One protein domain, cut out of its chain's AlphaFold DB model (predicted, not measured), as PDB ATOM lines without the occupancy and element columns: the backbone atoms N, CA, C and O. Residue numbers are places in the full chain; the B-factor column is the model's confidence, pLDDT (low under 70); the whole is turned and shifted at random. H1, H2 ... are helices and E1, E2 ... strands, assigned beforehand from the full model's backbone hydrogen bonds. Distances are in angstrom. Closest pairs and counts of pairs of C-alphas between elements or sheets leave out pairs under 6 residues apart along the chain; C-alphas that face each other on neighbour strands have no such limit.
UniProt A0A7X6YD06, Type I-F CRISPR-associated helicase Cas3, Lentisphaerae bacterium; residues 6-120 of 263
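This is residues 6 to 120 of the 263 residues of the protein "Type I-F CRISPR-associated helicase Cas3" of Lentisphaerae bacterium (UniProt A0A7X6YD06). Little regular structure: a loop-rich body where H1, H5 and the first turns of H6 come together, with residues 24 to 33 and 115 to 120 sticking out. The 115 printed residues run H1 E1 H2 H3 H4 H5 H6, mostly helix, with 44 in named elements. The whole is compact, radius of gyration of the C-alphas 14.7 A, spanning 49 by 34 by 21 A.

Start at H6, residues 106 to 119; its residues 107 to 111 alone only just touch H5, residues 91 to 94, with 3 pairs of C-alphas within 8 A, the closest Val 107 and Ser 92, 6.8 A. H1, residues 12 to 19, only just touches H5 with 3 such pairs, the closest Arg 13 and Arg 93, 7.0 A. H3, residues 76 to 79, and H4, residues 82 to 86, touch no helix, nor does H2, residues 42 to 47. E1, residues 35 to 37, pairs with no named strand. Every O i to N i+4 pair is within hydrogen-bond range in H1, H2, H4 and H6; H3 and H5 are too short for one.

Find C-alpha 106 at (34.344, -6.429, -94.443); H6 runs 20.0 A to C-alpha 119 at (24.077, 1.245, -79.062).

The printed part has no cut; links H1 to E1, H2 to H3 and H5 to H6 are long, and no printed residue is under 70 in pLDDT.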
ATOM      1  N   ILE A   6      38.218 -24.896 -99.355       97.75
ATOM      2  CA  ILE A   6      37.946 -23.787-100.275       97.75
ATOM      3  C   ILE A   6      36.641 -23.138 -99.816       97.75
ATOM      4  O   ILE A   6      35.661 -23.841 -99.574       97.75
ATOM      5  N   VAL A   7      36.632 -21.815 -99.657       97.31
ATOM      6  CA  VAL A   7      35.544 -21.099 -98.982       97.31
ATOM      7  C   VAL A   7      35.051 -19.930 -99.812       97.31
ATOM      8  O   VAL A   7      35.812 -19.027-100.161       97.31
ATOM      9  N   GLU A   8      33.745 -19.913-100.054       97.62
ATOM     10  CA  GLU A   8      33.039 -18.722-100.510       97.62
ATOM     11  C   GLU A   8      32.878 -17.727 -99.343       97.62
ATOM     12  O   GLU A   8      32.357 -18.095 -98.280       97.62
ATOM     13  N   PRO A   9      33.300 -16.460 -99.493       96.69
ATOM     14  CA  PRO A   9      33.206 -15.505 -98.404       96.69
ATOM     15  C   PRO A   9      31.793 -14.936 -98.239       96.69
ATOM     16  O   PRO A   9      31.163 -14.461 -99.181       96.69
ATOM     17  N   SER A  10      31.328 -14.902 -96.991       96.81
ATOM     18  CA  SER A  10      30.045 -14.285 -96.615       96.81
ATOM     19  C   SER A  10      30.148 -13.317 -95.431       96.81
ATOM     20  O   SER A  10      29.418 -12.335 -95.352       96.81
ATOM     21  N   SER A  11      31.057 -13.590 -94.497       96.75
ATOM     22  CA  SER A  11      31.381 -12.749 -93.339       96.75
ATOM     23  C   SER A  11      32.704 -13.212 -92.734       96.75
ATOM     24  O   SER A  11      33.093 -14.372 -92.899       96.75
ATOM     25  N   MET A  12      33.356 -12.354 -91.956       96.44
ATOM     26  CA  MET A  12      34.564 -12.704 -91.214       96.44
ATOM     27  C   MET A  12      34.296 -13.808 -90.186       96.44
ATOM     28  O   MET A  12      35.103 -14.721 -90.020       96.44
ATOM     29  N   ARG A  13      33.118 -13.807 -89.543       95.88
ATOM     30  CA  ARG A  13      32.727 -14.899 -88.633       95.88
ATOM     31  C   ARG A  13      32.695 -16.255 -89.343       95.88
ATOM     32  O   ARG A  13      33.156 -17.234 -88.761       95.88
ATOM     33  N   SER A  14      32.143 -16.318 -90.556       96.50
ATOM     34  CA  SER A  14      32.075 -17.557 -91.342       96.50
ATOM     35  C   SER A  14      33.476 -18.092 -91.651       96.50
ATOM     36  O   SER A  14      33.770 -19.256 -91.377       96.50
ATOM     37  N   ILE A  15      34.364 -17.208 -92.119       96.56
ATOM     38  CA  ILE A  15      35.757 -17.529 -92.453       96.56
ATOM     39  C   ILE A  15      36.488 -18.091 -91.221       96.56
ATOM     40  O   ILE A  15      37.042 -19.185 -91.290       96.56
ATOM     41  N   ILE A  16      36.424 -17.406 -90.073       96.25
ATOM     42  CA  ILE A  16      37.087 -17.843 -88.829       96.25
ATOM     43  C   ILE A  16      36.559 -19.202 -88.352       96.25
ATOM     44  O   ILE A  16      37.331 -20.076 -87.957       96.25
ATOM     45  N   GLN A  17      35.238 -19.397 -88.368       95.88
ATOM     46  CA  GLN A  17      34.635 -20.652 -87.909       95.88
ATOM     47  C   GLN A  17      35.053 -21.838 -88.772       95.88
ATOM     48  O   GLN A  17      35.298 -22.916 -88.231       95.88
ATOM     49  N   LEU A  18      35.138 -21.642 -90.088       96.19
ATOM     50  CA  LEU A  18      35.574 -22.677 -91.013       96.19
ATOM     51  C   LEU A  18      37.077 -22.937 -90.890       96.19
ATOM     52  O   LEU A  18      37.470 -24.100 -90.824       96.19
ATOM     53  N   ALA A  19      37.898 -21.893 -90.738       94.62
ATOM     54  CA  ALA A  19      39.326 -22.038 -90.451       94.62
ATOM     55  C   ALA A  19      39.563 -22.916 -89.209       94.62
ATOM     56  O   ALA A  19      40.362 -23.845 -89.253       94.62
ATOM     57  N   GLY A  20      38.767 -22.743 -88.147       94.69
ATOM     58  CA  GLY A  20      38.806 -23.598 -86.952       94.69
ATOM     59  C   GLY A  20      38.345 -25.055 -87.149       94.69
ATOM     60  O   GLY A  20      38.381 -25.848 -86.204       94.69
ATOM     61  N   ARG A  21      37.869 -25.439 -88.342       96.44
ATOM     62  CA  ARG A  21      37.585 -26.838 -88.723       96.44
ATOM     63  C   ARG A  21      38.746 -27.487 -89.480       96.44
ATOM     64  O   ARG A  21      38.757 -28.719 -89.575       96.44
ATOM     65  N   VAL A  22      39.686 -26.691 -89.990       96.06
ATOM     66  CA  VAL A  22      40.883 -27.141 -90.709       96.06
ATOM     67  C   VAL A  22      41.987 -27.436 -89.697       96.06
ATOM     68  O   VAL A  22      42.281 -26.610 -88.839       96.06
ATOM     69  N   ARG A  23      42.577 -28.634 -89.759       95.06
ATOM     70  CA  ARG A  23      43.620 -29.108 -88.825       95.06
ATOM     71  C   ARG A  23      43.277 -28.956 -87.335       95.06
ATOM     72  O   ARG A  23      44.150 -28.733 -86.503       95.06
ATOM     73  N   ARG A  24      42.002 -29.116 -86.978       95.44
ATOM     74  CA  ARG A  24      41.473 -28.780 -85.645       95.44
ATOM     75  C   ARG A  24      42.135 -29.547 -84.494       95.44
ATOM     76  O   ARG A  24      42.283 -28.986 -83.412       95.44
ATOM     77  N   HIS A  25      42.476 -30.817 -84.690       96.50
ATOM     78  CA  HIS A  25      43.029 -31.680 -83.639       96.50
ATOM     79  C   HIS A  25      44.489 -32.072 -83.908       96.50
ATOM     80  O   HIS A  25      44.972 -33.054 -83.352       96.50
ATOM     81  N   ARG A  26      45.184 -31.319 -84.768       95.06
ATOM     82  CA  ARG A  26      46.553 -31.603 -85.212       95.06
ATOM     83  C   ARG A  26      47.488 -30.473 -84.781       95.06
ATOM     84  O   ARG A  26      47.529 -29.448 -85.462       95.06
ATOM     85  N   PRO A  27      48.179 -30.618 -83.636       90.75
ATOM     86  CA  PRO A  27      48.939 -29.536 -83.014       90.75
ATOM     87  C   PRO A  27      50.245 -29.206 -83.746       90.75
ATOM     88  O   PRO A  27      50.892 -28.213 -83.417       90.75
ATOM     89  N   GLU A  28      50.668 -30.032 -84.704       94.38
ATOM     90  CA  GLU A  28      51.922 -29.832 -85.417       94.38
ATOM     91  C   GLU A  28      51.866 -28.575 -86.288       94.38
ATOM     92  O   GLU A  28      50.869 -28.310 -86.971       94.38
ATOM     93  N   ALA A  29      52.976 -27.834 -86.311       89.81
ATOM     94  CA  ALA A  29      53.131 -26.682 -87.187       89.81
ATOM     95  C   ALA A  29      52.911 -27.087 -88.651       89.81
ATOM     96  O   ALA A  29      53.423 -28.104 -89.124       89.81
ATOM     97  N   TYR A  30      52.158 -26.264 -89.378       91.00
ATOM     98  CA  TYR A  30      51.820 -26.507 -90.771       91.00
ATOM     99  C   TYR A  30      52.094 -25.247 -91.588       91.00
ATOM    100  O   TYR A  30      51.434 -24.230 -91.410       91.00
ATOM    101  N   ALA A  31      53.111 -25.318 -92.445       89.00
ATOM    102  CA  ALA A  31      53.535 -24.214 -93.302       89.00
ATOM    103  C   ALA A  31      52.786 -24.112 -94.648       89.00
ATOM    104  O   ALA A  31      52.608 -22.990 -95.120       89.00
ATOM    105  N   PRO A  32      52.363 -25.218 -95.302       93.44
ATOM    106  CA  PRO A  32      51.659 -25.115 -96.579       93.44
ATOM    107  C   PRO A  32      50.295 -24.423 -96.456       93.44
ATOM    108  O   PRO A  32      49.636 -24.491 -95.420       93.44
ATOM    109  N   THR A  33      49.819 -23.823 -97.547       93.00
ATOM    110  CA  THR A  33      48.460 -23.271 -97.618       93.00
ATOM    111  C   THR A  33      47.420 -24.390 -97.525       93.00
ATOM    112  O   THR A  33      47.436 -25.324 -98.324       93.00
ATOM    113  N   ASN A  34      46.494 -24.289 -96.571       94.81
ATOM    114  CA  ASN A  34      45.380 -25.230 -96.376       94.81
ATOM    115  C   ASN A  34      43.998 -24.557 -96.378       94.81
ATOM    116  O   ASN A  34      42.985 -25.225 -96.183       94.81
ATOM    117  N   LEU A  35      43.932 -23.251 -96.612       95.19
ATOM    118  CA  LEU A  35      42.678 -22.522 -96.712       95.19
ATOM    119  C   LEU A  35      42.735 -21.593 -97.917       95.19
ATOM    120  O   LEU A  35      43.596 -20.720 -97.995       95.19
ATOM    121  N   LEU A  36      41.814 -21.794 -98.851       96.19
ATOM    122  CA  LEU A  36      41.632 -20.934-100.011       96.19
ATOM    123  C   LEU A  36      40.320 -20.178 -99.852       96.19
ATOM    124  O   LEU A  36      39.265 -20.778 -99.656       96.19
ATOM    125  N   LEU A  37      40.388 -18.855 -99.944       96.56
ATOM    126  CA  LEU A  37      39.213 -17.995 -99.969       96.56
ATOM    127  C   LEU A  37      38.989 -17.551-101.408       96.56
ATOM    128  O   LEU A  37      39.923 -17.077-102.057       96.56
ATOM    129  N   LEU A  38      37.764 -17.697-101.908       97.56
ATOM    130  CA  LEU A  38      37.402 -17.073-103.177       97.56
ATOM    131  C   LEU A  38      37.503 -15.550-103.011       97.56
ATOM    132  O   LEU A  38      37.038 -15.014-102.007       97.56
ATOM    133  N   ASP A  39      38.100 -14.852-103.983       96.94
ATOM    134  CA  ASP A  39      38.227 -13.384-103.917       96.94
ATOM    135  C   ASP A  39      36.846 -12.713-103.924       96.94
ATOM    136  O   ASP A  39      36.664 -11.650-103.341       96.94
ATOM    137  N   THR A  40      35.853 -13.349-104.541       97.25
ATOM    138  CA  THR A  40      34.469 -12.881-104.603       97.25
ATOM    139  C   THR A  40      33.499 -14.032-104.347       97.25
ATOM    140  O   THR A  40      33.857 -15.205-104.459       97.25
ATOM    141  N   ASN A  41      32.260 -13.701-103.985       96.94
ATOM    142  CA  ASN A  41      31.202 -14.686-103.775       96.94
ATOM    143  C   ASN A  41      30.296 -14.844-105.012       96.94
ATOM    144  O   ASN A  41      30.331 -14.031-105.942       96.94
ATOM    145  N   ILE A  42      29.462 -15.884-105.024       95.94
ATOM    146  CA  ILE A  42      28.568 -16.223-106.142       95.94
ATOM    147  C   ILE A  42      27.583 -15.082-106.417       95.94
ATOM    148  O   ILE A  42      27.287 -14.778-107.576       95.94
ATOM    149  N   GLN A  43      27.109 -14.409-105.365       95.88
ATOM    150  CA  GLN A  43      26.198 -13.274-105.493       95.88
ATOM    151  C   GLN A  43      26.828 -12.146-106.324       95.88
ATOM    152  O   GLN A  43      26.190 -11.638-107.251       95.88
ATOM    153  N   HIS A  44      28.086 -11.786-106.056       96.31
ATOM    154  CA  HIS A  44      28.808 -10.795-106.849       96.31
ATOM    155  C   HIS A  44      29.031 -11.264-108.290       96.31
ATOM    156  O   HIS A  44      28.805 -10.489-109.215       96.31
ATOM    157  N   LEU A  45      29.418 -12.526-108.494       96.00
ATOM    158  CA  LEU A  45      29.629 -13.078-109.837       96.00
ATOM    159  C   LEU A  45      28.348 -13.056-110.685       96.00
ATOM    160  O   LEU A  45      28.410 -12.855-111.894       96.00
ATOM    161  N   THR A  46      27.190 -13.219-110.046       94.75
ATOM    162  CA  THR A  46      25.888 -13.280-110.726       94.75
ATOM    163  C   THR A  46      25.266 -11.898-110.941       94.75
ATOM    164  O   THR A  46      24.591 -11.673-111.943       94.75
ATOM    165  N   THR A  47      25.456 -10.960-110.006       93.38
ATOM    166  CA  THR A  47      24.735  -9.665-109.997       93.38
ATOM    167  C   THR A  47      25.629  -8.428-110.137       93.38
ATOM    168  O   THR A  47      25.137  -7.313-110.335       93.38
ATOM    169  N   GLY A  48      26.950  -8.602-110.088       93.12
ATOM    170  CA  GLY A  48      27.941  -7.537-110.206       93.12
ATOM    171  C   GLY A  48      28.083  -6.681-108.942       93.12
ATOM    172  O   GLY A  48      27.723  -7.080-107.837       93.12
ATOM    173  N   ILE A  49      28.664  -5.487-109.087       92.62
ATOM    174  CA  ILE A  49      28.881  -4.520-107.986       92.62
ATOM    175  C   ILE A  49      27.617  -3.698-107.654       92.62
ATOM    176  O   ILE A  49      27.539  -3.001-106.641       92.62
ATOM    177  N   SER A  50      26.600  -3.753-108.523       89.50
ATOM    178  CA  SER A  50      25.388  -2.929-108.414       89.50
ATOM    179  C   SER A  50      24.407  -3.407-107.332       89.50
ATOM    180  O   SER A  50      23.560  -2.616-106.906       89.50
ATOM    181  N   GLN A  51      24.571  -4.629-106.829       92.62
ATOM    182  CA  GLN A  51      23.779  -5.228-105.754       92.62
ATOM    183  C   GLN A  51      24.690  -5.641-104.593       92.62
ATOM    184  O   GLN A  51      25.832  -6.002-104.857       92.62
ATOM    185  N   PRO A  52      24.220  -5.607-103.333       94.50
ATOM    186  CA  PRO A  52      25.010  -6.081-102.199       94.50
ATOM    187  C   PRO A  52      25.331  -7.572-102.357       94.50
ATOM    188  O   PRO A  52      24.444  -8.378-102.653       94.50
ATOM    189  N   ALA A  53      26.590  -7.935-102.137       96.31
ATOM    190  CA  ALA A  53      27.068  -9.305-102.263       96.31
ATOM    191  C   ALA A  53      27.044 -10.047-100.921       96.31
ATOM    192  O   ALA A  53      26.722 -11.233-100.872       96.31
ATOM    193  N   PHE A  54      27.330  -9.358 -99.818       96.62
ATOM    194  CA  PHE A  54      27.432  -9.940 -98.479       96.62
ATOM    195  C   PHE A  54      26.160  -9.660 -97.665       96.62
ATOM    196  O   PHE A  54      26.219  -8.982 -96.643       96.62
ATOM    197  N   LEU A  55      24.994 -10.132 -98.128       93.81
ATOM    198  CA  LEU A  55      23.678  -9.852 -97.510       93.81
ATOM    199  C   LEU A  55      22.938 -11.106 -97.002       93.81
ATOM    200  O   LEU A  55      22.315 -11.061 -95.943       93.81
ATOM    201  N   ARG A  56      22.951 -12.223 -97.747       92.12
ATOM    202  CA  ARG A  56      22.174 -13.443 -97.424       92.12
ATOM    203  C   ARG A  56      23.026 -14.712 -97.567       92.12
ATOM    204  O   ARG A  56      22.886 -15.410 -98.566       92.12
ATOM    205  N   PRO A  57      23.868 -15.038 -96.573       94.88
ATOM    206  CA  PRO A  57      24.090 -14.309 -95.319       94.88
ATOM    207  C   PRO A  57      25.094 -13.147 -95.457       94.88
ATOM    208  O   PRO A  57      25.889 -13.113 -96.392       94.88
ATOM    209  N   GLY A  58      25.070 -12.207 -94.503       95.12
ATOM    210  CA  GLY A  58      26.064 -11.137 -94.365       95.12
ATOM    211  C   GLY A  58      25.500  -9.847 -93.746       95.12
ATOM    212  O   GLY A  58      24.428  -9.870 -93.140       95.12
ATOM    213  N   PHE A  59      26.254  -8.747 -93.844       94.69
ATOM    214  CA  PHE A  59      25.990  -7.469 -93.160       94.69
ATOM    215  C   PHE A  59      25.777  -6.268 -94.089       94.69
ATOM    216  O   PHE A  59      25.444  -5.182 -93.602       94.69
ATOM    217  N   GLU A  60      25.947  -6.434 -95.402       94.62
ATOM    218  CA  GLU A  60      25.559  -5.396 -96.352       94.62
ATOM    219  C   GLU A  60      24.047  -5.156 -96.316       94.62
ATOM    220  O   GLU A  60      23.284  -5.945 -95.765       94.62
ATOM    221  N   SER A  61      23.591  -4.052 -96.902       90.38
ATOM    222  CA  SER A  61      22.177  -3.703 -96.982       90.38
ATOM    223  C   SER A  61      21.752  -3.428 -98.416       90.38
ATOM    224  O   SER A  61      22.421  -2.717 -99.162       90.38
ATOM    225  N   SER A  62      20.578  -3.940 -98.790       88.25
ATOM    226  CA  SER A  62      19.913  -3.572-100.044       88.25
ATOM    227  C   SER A  62      19.128  -2.260 -99.937       88.25
ATOM    228  O   SER A  62      18.524  -1.837-100.919       88.25
ATOM    229  N   ASN A  63      19.068  -1.632 -98.756       85.19
ATOM    230  CA  ASN A  63      18.344  -0.379 -98.559       85.19
ATOM    231  C   ASN A  63      19.160   0.804 -99.122       85.19
ATOM    232  O   ASN A  63      20.234   1.095 -98.588       85.19
ATOM    233  N   PRO A  64      18.649   1.551-100.120       75.81
ATOM    234  CA  PRO A  64      19.357   2.696-100.699       75.81
ATOM    235  C   PRO A  64      19.691   3.812 -99.698       75.81
ATOM    236  O   PRO A  64      20.639   4.569 -99.915       75.81
ATOM    237  N   ALA A  65      18.930   3.921 -98.603       74.94
ATOM    238  CA  ALA A  65      19.172   4.904 -97.548       74.94
ATOM    239  C   ALA A  65      20.397   4.563 -96.680       74.94
ATOM    240  O   ALA A  65      20.942   5.443 -96.021       74.94
ATOM    241  N   ALA A  66      20.874   3.316 -96.705       76.06
ATOM    242  CA  ALA A  66      21.978   2.849 -95.875       76.06
ATOM    243  C   ALA A  66      23.284   2.726 -96.655       76.06
ATOM    244  O   ALA A  66      23.901   1.665 -96.729       76.06
ATOM    245  N   ARG A  67      23.722   3.847 -97.234       70.88
ATOM    246  CA  ARG A  67      24.950   3.907 -98.041       70.88
ATOM    247  C   ARG A  67      26.200   3.460 -97.275       70.88
ATOM    248  O   ARG A  67      27.082   2.864 -97.873       70.88
ATOM    249  N   ASN A  68      26.245   3.690 -95.960       81.06
ATOM    250  CA  ASN A  68      27.352   3.265 -95.092       81.06
ATOM    251  C   ASN A  68      27.344   1.758 -94.780       81.06
ATOM    252  O   ASN A  68      28.261   1.260 -94.138       81.06
ATOM    253  N   SER A  69      26.305   1.039 -95.205       86.00
ATOM    254  CA  SER A  69      26.159  -0.411 -95.058       86.00
ATOM    255  C   SER A  69      26.309  -1.131 -96.396       86.00
ATOM    256  O   SER A  69      25.740  -2.203 -96.591       86.00
ATOM    257  N   ARG A  70      27.017  -0.516 -97.341       91.81
ATOM    258  CA  ARG A  70      27.299  -1.074 -98.656       91.81
ATOM    259  C   ARG A  70      28.786  -0.962 -98.931       91.81
ATOM    260  O   ARG A  70      29.375   0.101 -98.730       91.81
ATOM    261  N   LEU A  71      29.379  -2.054 -99.388       95.38
ATOM    262  CA  LEU A  71      30.794  -2.089 -99.701       95.38
ATOM    263  C   LEU A  71      31.050  -1.455-101.071       95.38
ATOM    264  O   LEU A  71      30.247  -1.563-101.999       95.38
ATOM    265  N   LEU A  72      32.173  -0.749-101.189       95.06
ATOM    266  CA  LEU A  72      32.609  -0.124-102.444       95.06
ATOM    267  C   LEU A  72      33.244  -1.135-103.406       95.06
ATOM    268  O   LEU A  72      33.313  -0.883-104.607       95.06
ATOM    269  N   SER A  73      33.689  -2.270-102.874       95.94
ATOM    270  CA  SER A  73      34.232  -3.411-103.603       95.94
ATOM    271  C   SER A  73      33.680  -4.700-103.006       95.94
ATOM    272  O   SER A  73      33.310  -4.728-101.836       95.94
ATOM    273  N   HIS A  74      33.648  -5.776-103.788       97.06
ATOM    274  CA  HIS A  74      33.319  -7.118-103.293       97.06
ATOM    275  C   HIS A  74      34.507  -8.081-103.337       97.06
ATOM    276  O   HIS A  74      34.322  -9.285-103.168       97.06
ATOM    277  N   ARG A  75      35.715  -7.561-103.573       97.06
ATOM    278  CA  ARG A  75      36.942  -8.354-103.638       97.06
ATOM    279  C   ARG A  75      37.579  -8.446-102.263       97.06
ATOM    280  O   ARG A  75      37.897  -7.421-101.663       97.06
ATOM    281  N   LEU A  76      37.795  -9.652-101.754       96.06
ATOM    282  CA  LEU A  76      38.413  -9.866-100.447       96.06
ATOM    283  C   LEU A  76      39.798  -9.240-100.347       96.06
ATOM    284  O   LEU A  76      40.130  -8.703 -99.292       96.06
ATOM    285  N   ALA A  77      40.575  -9.270-101.430       95.25
ATOM    286  CA  ALA A  77      41.889  -8.634-101.474       95.25
ATOM    287  C   ALA A  77      41.837  -7.114-101.209       95.25
ATOM    288  O   ALA A  77      42.830  -6.529-100.786       95.25
ATOM    289  N   GLU A  78      40.688  -6.478-101.453       96.69
ATOM    290  CA  GLU A  78      40.450  -5.051-101.210       96.69
ATOM    291  C   GLU A  78      39.705  -4.818 -99.883       96.69
ATOM    292  O   GLU A  78      39.888  -3.789 -99.237       96.69
ATOM    293  N   LEU A  79      38.886  -5.786 -99.458       96.94
ATOM    294  CA  LEU A  79      38.044  -5.709 -98.264       96.94
ATOM    295  C   LEU A  79      38.718  -6.168 -96.973       96.94
ATOM    296  O   LEU A  79      38.178  -5.917 -95.893       96.94
ATOM    297  N   LEU A  80      39.846  -6.866 -97.054       95.75
ATOM    298  CA  LEU A  80      40.585  -7.364 -95.903       95.75
ATOM    299  C   LEU A  80      42.007  -6.827 -95.919       95.75
ATOM    300  O   LEU A  80      42.676  -6.771 -96.945       95.75
ATOM    301  N   THR A  81      42.488  -6.442 -94.743       94.69
ATOM    302  CA  THR A  81      43.894  -6.066 -94.591       94.69
ATOM    303  C   THR A  81      44.785  -7.312 -94.682       94.69
ATOM    304  O   THR A  81      44.346  -8.406 -94.315       94.69
ATOM    305  N   PRO A  82      46.068  -7.171 -95.062       92.31
ATOM    306  CA  PRO A  82      47.007  -8.292 -95.051       92.31
ATOM    307  C   PRO A  82      47.086  -9.005 -93.693       92.31
ATOM    308  O   PRO A  82      47.176 -10.225 -93.641       92.31
ATOM    309  N   GLY A  83      46.982  -8.264 -92.581       91.31
ATOM    310  CA  GLY A  83      46.952  -8.854 -91.239       91.31
ATOM    311  C   GLY A  83      45.737  -9.757 -91.003       91.31
ATOM    312  O   GLY A  83      45.883 -10.829 -90.425       91.31
ATOM    313  N   GLN A  84      44.563  -9.366 -91.510       93.62
ATOM    314  CA  GLN A  84      43.327 -10.155 -91.411       93.62
ATOM    315  C   GLN A  84      43.366 -11.424 -92.279       93.62
ATOM    316  O   GLN A  84      42.747 -12.421 -91.923       93.62
ATOM    317  N   LEU A  85      44.083 -11.394 -93.409       89.81
ATOM    318  CA  LEU A  85      44.258 -12.557 -94.290       89.81
ATOM    319  C   LEU A  85      45.339 -13.521 -93.787       89.81
ATOM    320  O   LEU A  85      45.182 -14.732 -93.911       89.81
ATOM    321  N   ASN A  86      46.421 -12.994 -93.210       87.12
ATOM    322  CA  ASN A  86      47.540 -13.803 -92.722       87.12
ATOM    323  C   ASN A  86      47.218 -14.525 -91.407       87.12
ATOM    324  O   ASN A  86      47.731 -15.615 -91.168       87.12
ATOM    325  N   ALA A  87      46.389 -13.920 -90.550       87.69
ATOM    326  CA  ALA A  87      45.984 -14.480 -89.266       87.69
ATOM    327  C   ALA A  87      44.454 -14.560 -89.182       87.69
ATOM    328  O   ALA A  87      43.779 -13.650 -88.698       87.69
ATOM    329  N   ILE A  88      43.904 -15.676 -89.665       91.62
ATOM    330  CA  ILE A  88      42.464 -15.947 -89.617       91.62
ATOM    331  C   ILE A  88      42.119 -16.521 -88.239       91.62
ATOM    332  O   ILE A  88      42.006 -17.730 -88.041       91.62
ATOM    333  N   ASP A  89      41.967 -15.627 -87.269       92.00
ATOM    334  CA  ASP A  89      41.563 -15.948 -85.905       92.00
ATOM    335  C   ASP A  89      40.462 -14.996 -85.400       92.00
ATOM    336  O   ASP A  89      39.939 -14.141 -86.119       92.00
ATOM    337  N   ALA A  90      40.075 -15.147 -84.132       94.62
ATOM    338  CA  ALA A  90      39.018 -14.337 -83.541       94.62
ATOM    339  C   ALA A  90      39.375 -12.843 -83.385       94.62
ATOM    340  O   ALA A  90      38.458 -12.054 -83.155       94.62
ATOM    341  N   SER A  91      40.647 -12.436 -83.516       93.81
ATOM    342  CA  SER A  91      41.130 -11.069 -83.245       93.81
ATOM    343  C   SER A  91      40.321 -10.007 -83.992       93.81
ATOM    344  O   SER A  91      39.812  -9.065 -83.383       93.81
ATOM    345  N   SER A  92      40.099 -10.227 -85.289       92.06
ATOM    346  CA  SER A  92      39.342  -9.333 -86.170       92.06
ATOM    347  C   SER A  92      37.894  -9.143 -85.712       92.06
ATOM    348  O   SER A  92      37.305  -8.078 -85.876       92.06
ATOM    349  N   ARG A  93      37.300 -10.174 -85.106       93.38
ATOM    350  CA  ARG A  93      35.911 -10.153 -84.628       93.38
ATOM    351  C   ARG A  93      35.763  -9.598 -83.216       93.38
ATOM    352  O   ARG A  93      34.685  -9.105 -82.901       93.38
ATOM    353  N   ILE A  94      36.779  -9.720 -82.362       93.50
ATOM    354  CA  ILE A  94      36.709  -9.266 -80.961       93.50
ATOM    355  C   ILE A  94      37.136  -7.810 -80.795       93.50
ATOM    356  O   ILE A  94      36.643  -7.138 -79.894       93.50
ATOM    357  N   ARG A  95      38.054  -7.329 -81.640       92.44
ATOM    358  CA  ARG A  95      38.624  -5.990 -81.535       92.44
ATOM    359  C   ARG A  95      38.304  -5.187 -82.783       92.44
ATOM    360  O   ARG A  95      38.589  -5.604 -83.902       92.44
ATOM    361  N   GLU A  96      37.751  -4.005 -82.560       92.75
ATOM    362  CA  GLU A  96      37.596  -3.007 -83.605       92.75
ATOM    363  C   GLU A  96      38.933  -2.370 -83.977       92.75
ATOM    364  O   GLU A  96      39.827  -2.206 -83.139       92.75
ATOM    365  N   ARG A  97      39.053  -1.974 -85.242       91.56
ATOM    366  CA  ARG A  97      40.154  -1.130 -85.700       91.56
ATOM    367  C   ARG A  97      39.953   0.292 -85.184       91.56
ATOM    368  O   ARG A  97      38.828   0.778 -85.138       91.56
ATOM    369  N   ASP A  98      41.053   0.975 -84.873       88.56
ATOM    370  CA  ASP A  98      41.006   2.342 -84.334       88.56
ATOM    371  C   ASP A  98      40.324   3.322 -85.309       88.56
ATOM    372  O   ASP A  98      39.562   4.195 -84.901       88.56
ATOM    373  N   ALA A  99      40.557   3.140 -86.614       90.88
ATOM    374  CA  ALA A  99      39.877   3.857 -87.688       90.88
ATOM    375  C   ALA A  99      39.048   2.876 -88.528       90.88
ATOM    376  O   ALA A  99      39.592   2.151 -89.366       90.88
ATOM    377  N   LEU A 100      37.732   2.857 -88.296       90.88
ATOM    378  CA  LEU A 100      36.797   2.019 -89.047       90.88
ATOM    379  C   LEU A 100      36.603   2.533 -90.479       90.88
ATOM    380  O   LEU A 100      36.413   3.728 -90.702       90.88
ATOM    381  N   SER A 101      36.534   1.607 -91.435       94.50
ATOM    382  CA  SER A 101      36.091   1.868 -92.807       94.50
ATOM    383  C   SER A 101      34.927   0.938 -93.190       94.50
ATOM    384  O   SER A 101      35.139  -0.053 -93.887       94.50
ATOM    385  N   PRO A 102      33.680   1.225 -92.761       93.50
ATOM    386  CA  PRO A 102      32.543   0.310 -92.947       93.50
ATOM    387  C   PRO A 102      32.175   0.022 -94.408       93.50
ATOM    388  O   PRO A 102      31.526  -0.973 -94.695       93.50
ATOM    389  N   THR A 103      32.574   0.887 -95.341       95.19
ATOM    390  CA  THR A 103      32.347   0.699 -96.782       95.19
ATOM    391  C   THR A 103      33.567   0.123 -97.510       95.19
ATOM    392  O   THR A 103      33.451  -0.288 -98.662       95.19
ATOM    393  N   GLY A 104      34.736   0.093 -96.861       96.06
ATOM    394  CA  GLY A 104      36.006  -0.356 -97.439       96.06
ATOM    395  C   GLY A 104      36.597  -1.604 -96.784       96.06
ATOM    396  O   GLY A 104      37.606  -2.109 -97.257       96.06
ATOM    397  N   ASN A 105      36.010  -2.109 -95.696       97.12
ATOM    398  CA  ASN A 105      36.488  -3.306 -95.017       97.12
ATOM    399  C   ASN A 105      35.327  -4.171 -94.520       97.12
ATOM    400  O   ASN A 105      34.403  -3.678 -93.872       97.12
ATOM    401  N   LEU A 106      35.407  -5.479 -94.788       97.06
ATOM    402  CA  LEU A 106      34.344  -6.429 -94.443       97.06
ATOM    403  C   LEU A 106      34.106  -6.496 -92.928       97.06
ATOM    404  O   LEU A 106      32.967  -6.559 -92.486       97.06
ATOM    405  N   VAL A 107      35.171  -6.461 -92.128       96.75
ATOM    406  CA  VAL A 107      35.093  -6.569 -90.663       96.75
ATOM    407  C   VAL A 107      34.555  -5.283 -90.042       96.75
ATOM    408  O   VAL A 107      33.728  -5.328 -89.132       96.75
ATOM    409  N   ASP A 108      34.981  -4.134 -90.560       96.19
ATOM    410  CA  ASP A 108      34.517  -2.833 -90.074       96.19
ATOM    411  C   ASP A 108      33.033  -2.616 -90.374       96.19
ATOM    412  O   ASP A 108      32.332  -2.014 -89.559       96.19
ATOM    413  N   LEU A 109      32.532  -3.144 -91.498       95.50
ATOM    414  CA  LEU A 109      31.099  -3.189 -91.786       95.50
ATOM    415  C   LEU A 109      30.343  -3.944 -90.685       95.50
ATOM    416  O   LEU A 109      29.350  -3.437 -90.165       95.50
ATOM    417  N   GLU A 110      30.813  -5.139 -90.311       95.44
ATOM    418  CA  GLU A 110      30.181  -5.947 -89.261       95.44
ATOM    419  C   GLU A 110      30.134  -5.194 -87.928       95.44
ATOM    420  O   GLU A 110      29.075  -5.117 -87.299       95.44
ATOM    421  N   HIS A 111      31.258  -4.603 -87.513       94.75
ATOM    422  CA  HIS A 111      31.346  -3.826 -86.273       94.75
ATOM    423  C   HIS A 111      30.445  -2.595 -86.296       94.75
ATOM    424  O   HIS A 111      29.690  -2.371 -85.350       94.75
ATOM    425  N   ALA A 112      30.448  -1.833 -87.392       91.44
ATOM    426  CA  ALA A 112      29.597  -0.657 -87.536       91.44
ATOM    427  C   ALA A 112      28.107  -1.016 -87.457       91.44
ATOM    428  O   ALA A 112      27.356  -0.360 -86.734       91.44
ATOM    429  N   ARG A 113      27.684  -2.096 -88.129       90.12
ATOM    430  CA  ARG A 113      26.297  -2.586 -88.086       90.12
ATOM    431  C   ARG A 113      25.891  -3.066 -86.698       90.12
ATOM    432  O   ARG A 113      24.780  -2.773 -86.257       90.12
ATOM    433  N   LEU A 114      26.772  -3.787 -86.003       91.75
ATOM    434  CA  LEU A 114      26.508  -4.238 -84.638       91.75
ATOM    435  C   LEU A 114      26.414  -3.057 -83.671       91.75
ATOM    436  O   LEU A 114      25.488  -3.014 -82.866       91.75
ATOM    437  N   ARG A 115      27.314  -2.074 -83.772       89.81
ATOM    438  CA  ARG A 115      27.263  -0.858 -82.953       89.81
ATOM    439  C   ARG A 115      25.964  -0.090 -83.167       89.81
ATOM    440  O   ARG A 115      25.294   0.228 -82.191       89.81
ATOM    441  N   GLU A 116      25.596   0.167 -84.420       87.06
ATOM    442  CA  GLU A 116      24.370   0.894 -84.767       87.06
ATOM    443  C   GLU A 116      23.128   0.231 -84.150       87.06
ATOM    444  O   GLU A 116      22.286   0.910 -83.561       87.06
ATOM    445  N   LEU A 117      23.045  -1.103 -84.227       89.06
ATOM    446  CA  LEU A 117      21.927  -1.869 -83.679       89.06
ATOM    447  C   LEU A 117      21.928  -1.899 -82.142       89.06
ATOM    448  O   LEU A 117      20.882  -1.715 -81.521       89.06
ATOM    449  N   MET A 118      23.086  -2.139 -81.521       91.00
ATOM    450  CA  MET A 118      23.189  -2.374 -80.075       91.00
ATOM    451  C   MET A 118      23.243  -1.088 -79.245       91.00
ATOM    452  O   MET A 118      22.804  -1.096 -78.097       91.00
ATOM    453  N   GLN A 119      23.786   0.002 -79.793       86.25
ATOM    454  CA  GLN A 119      24.077   1.245 -79.062       86.25
ATOM    455  C   GLN A 119      23.392   2.490 -79.644       86.25
ATOM    456  O   GLN A 119      23.536   3.563 -79.066       86.25
ATOM    457  N   ALA A 120      22.603   2.338 -80.717       77.06
ATOM    458  CA  ALA A 120      22.021   3.414 -81.526       77.06
ATOM    459  C   ALA A 120      23.041   4.114 -82.456       77.06
ATOM    460  O   ALA A 120      24.244   4.117 -82.184       77.06
TER     461      ALA A 120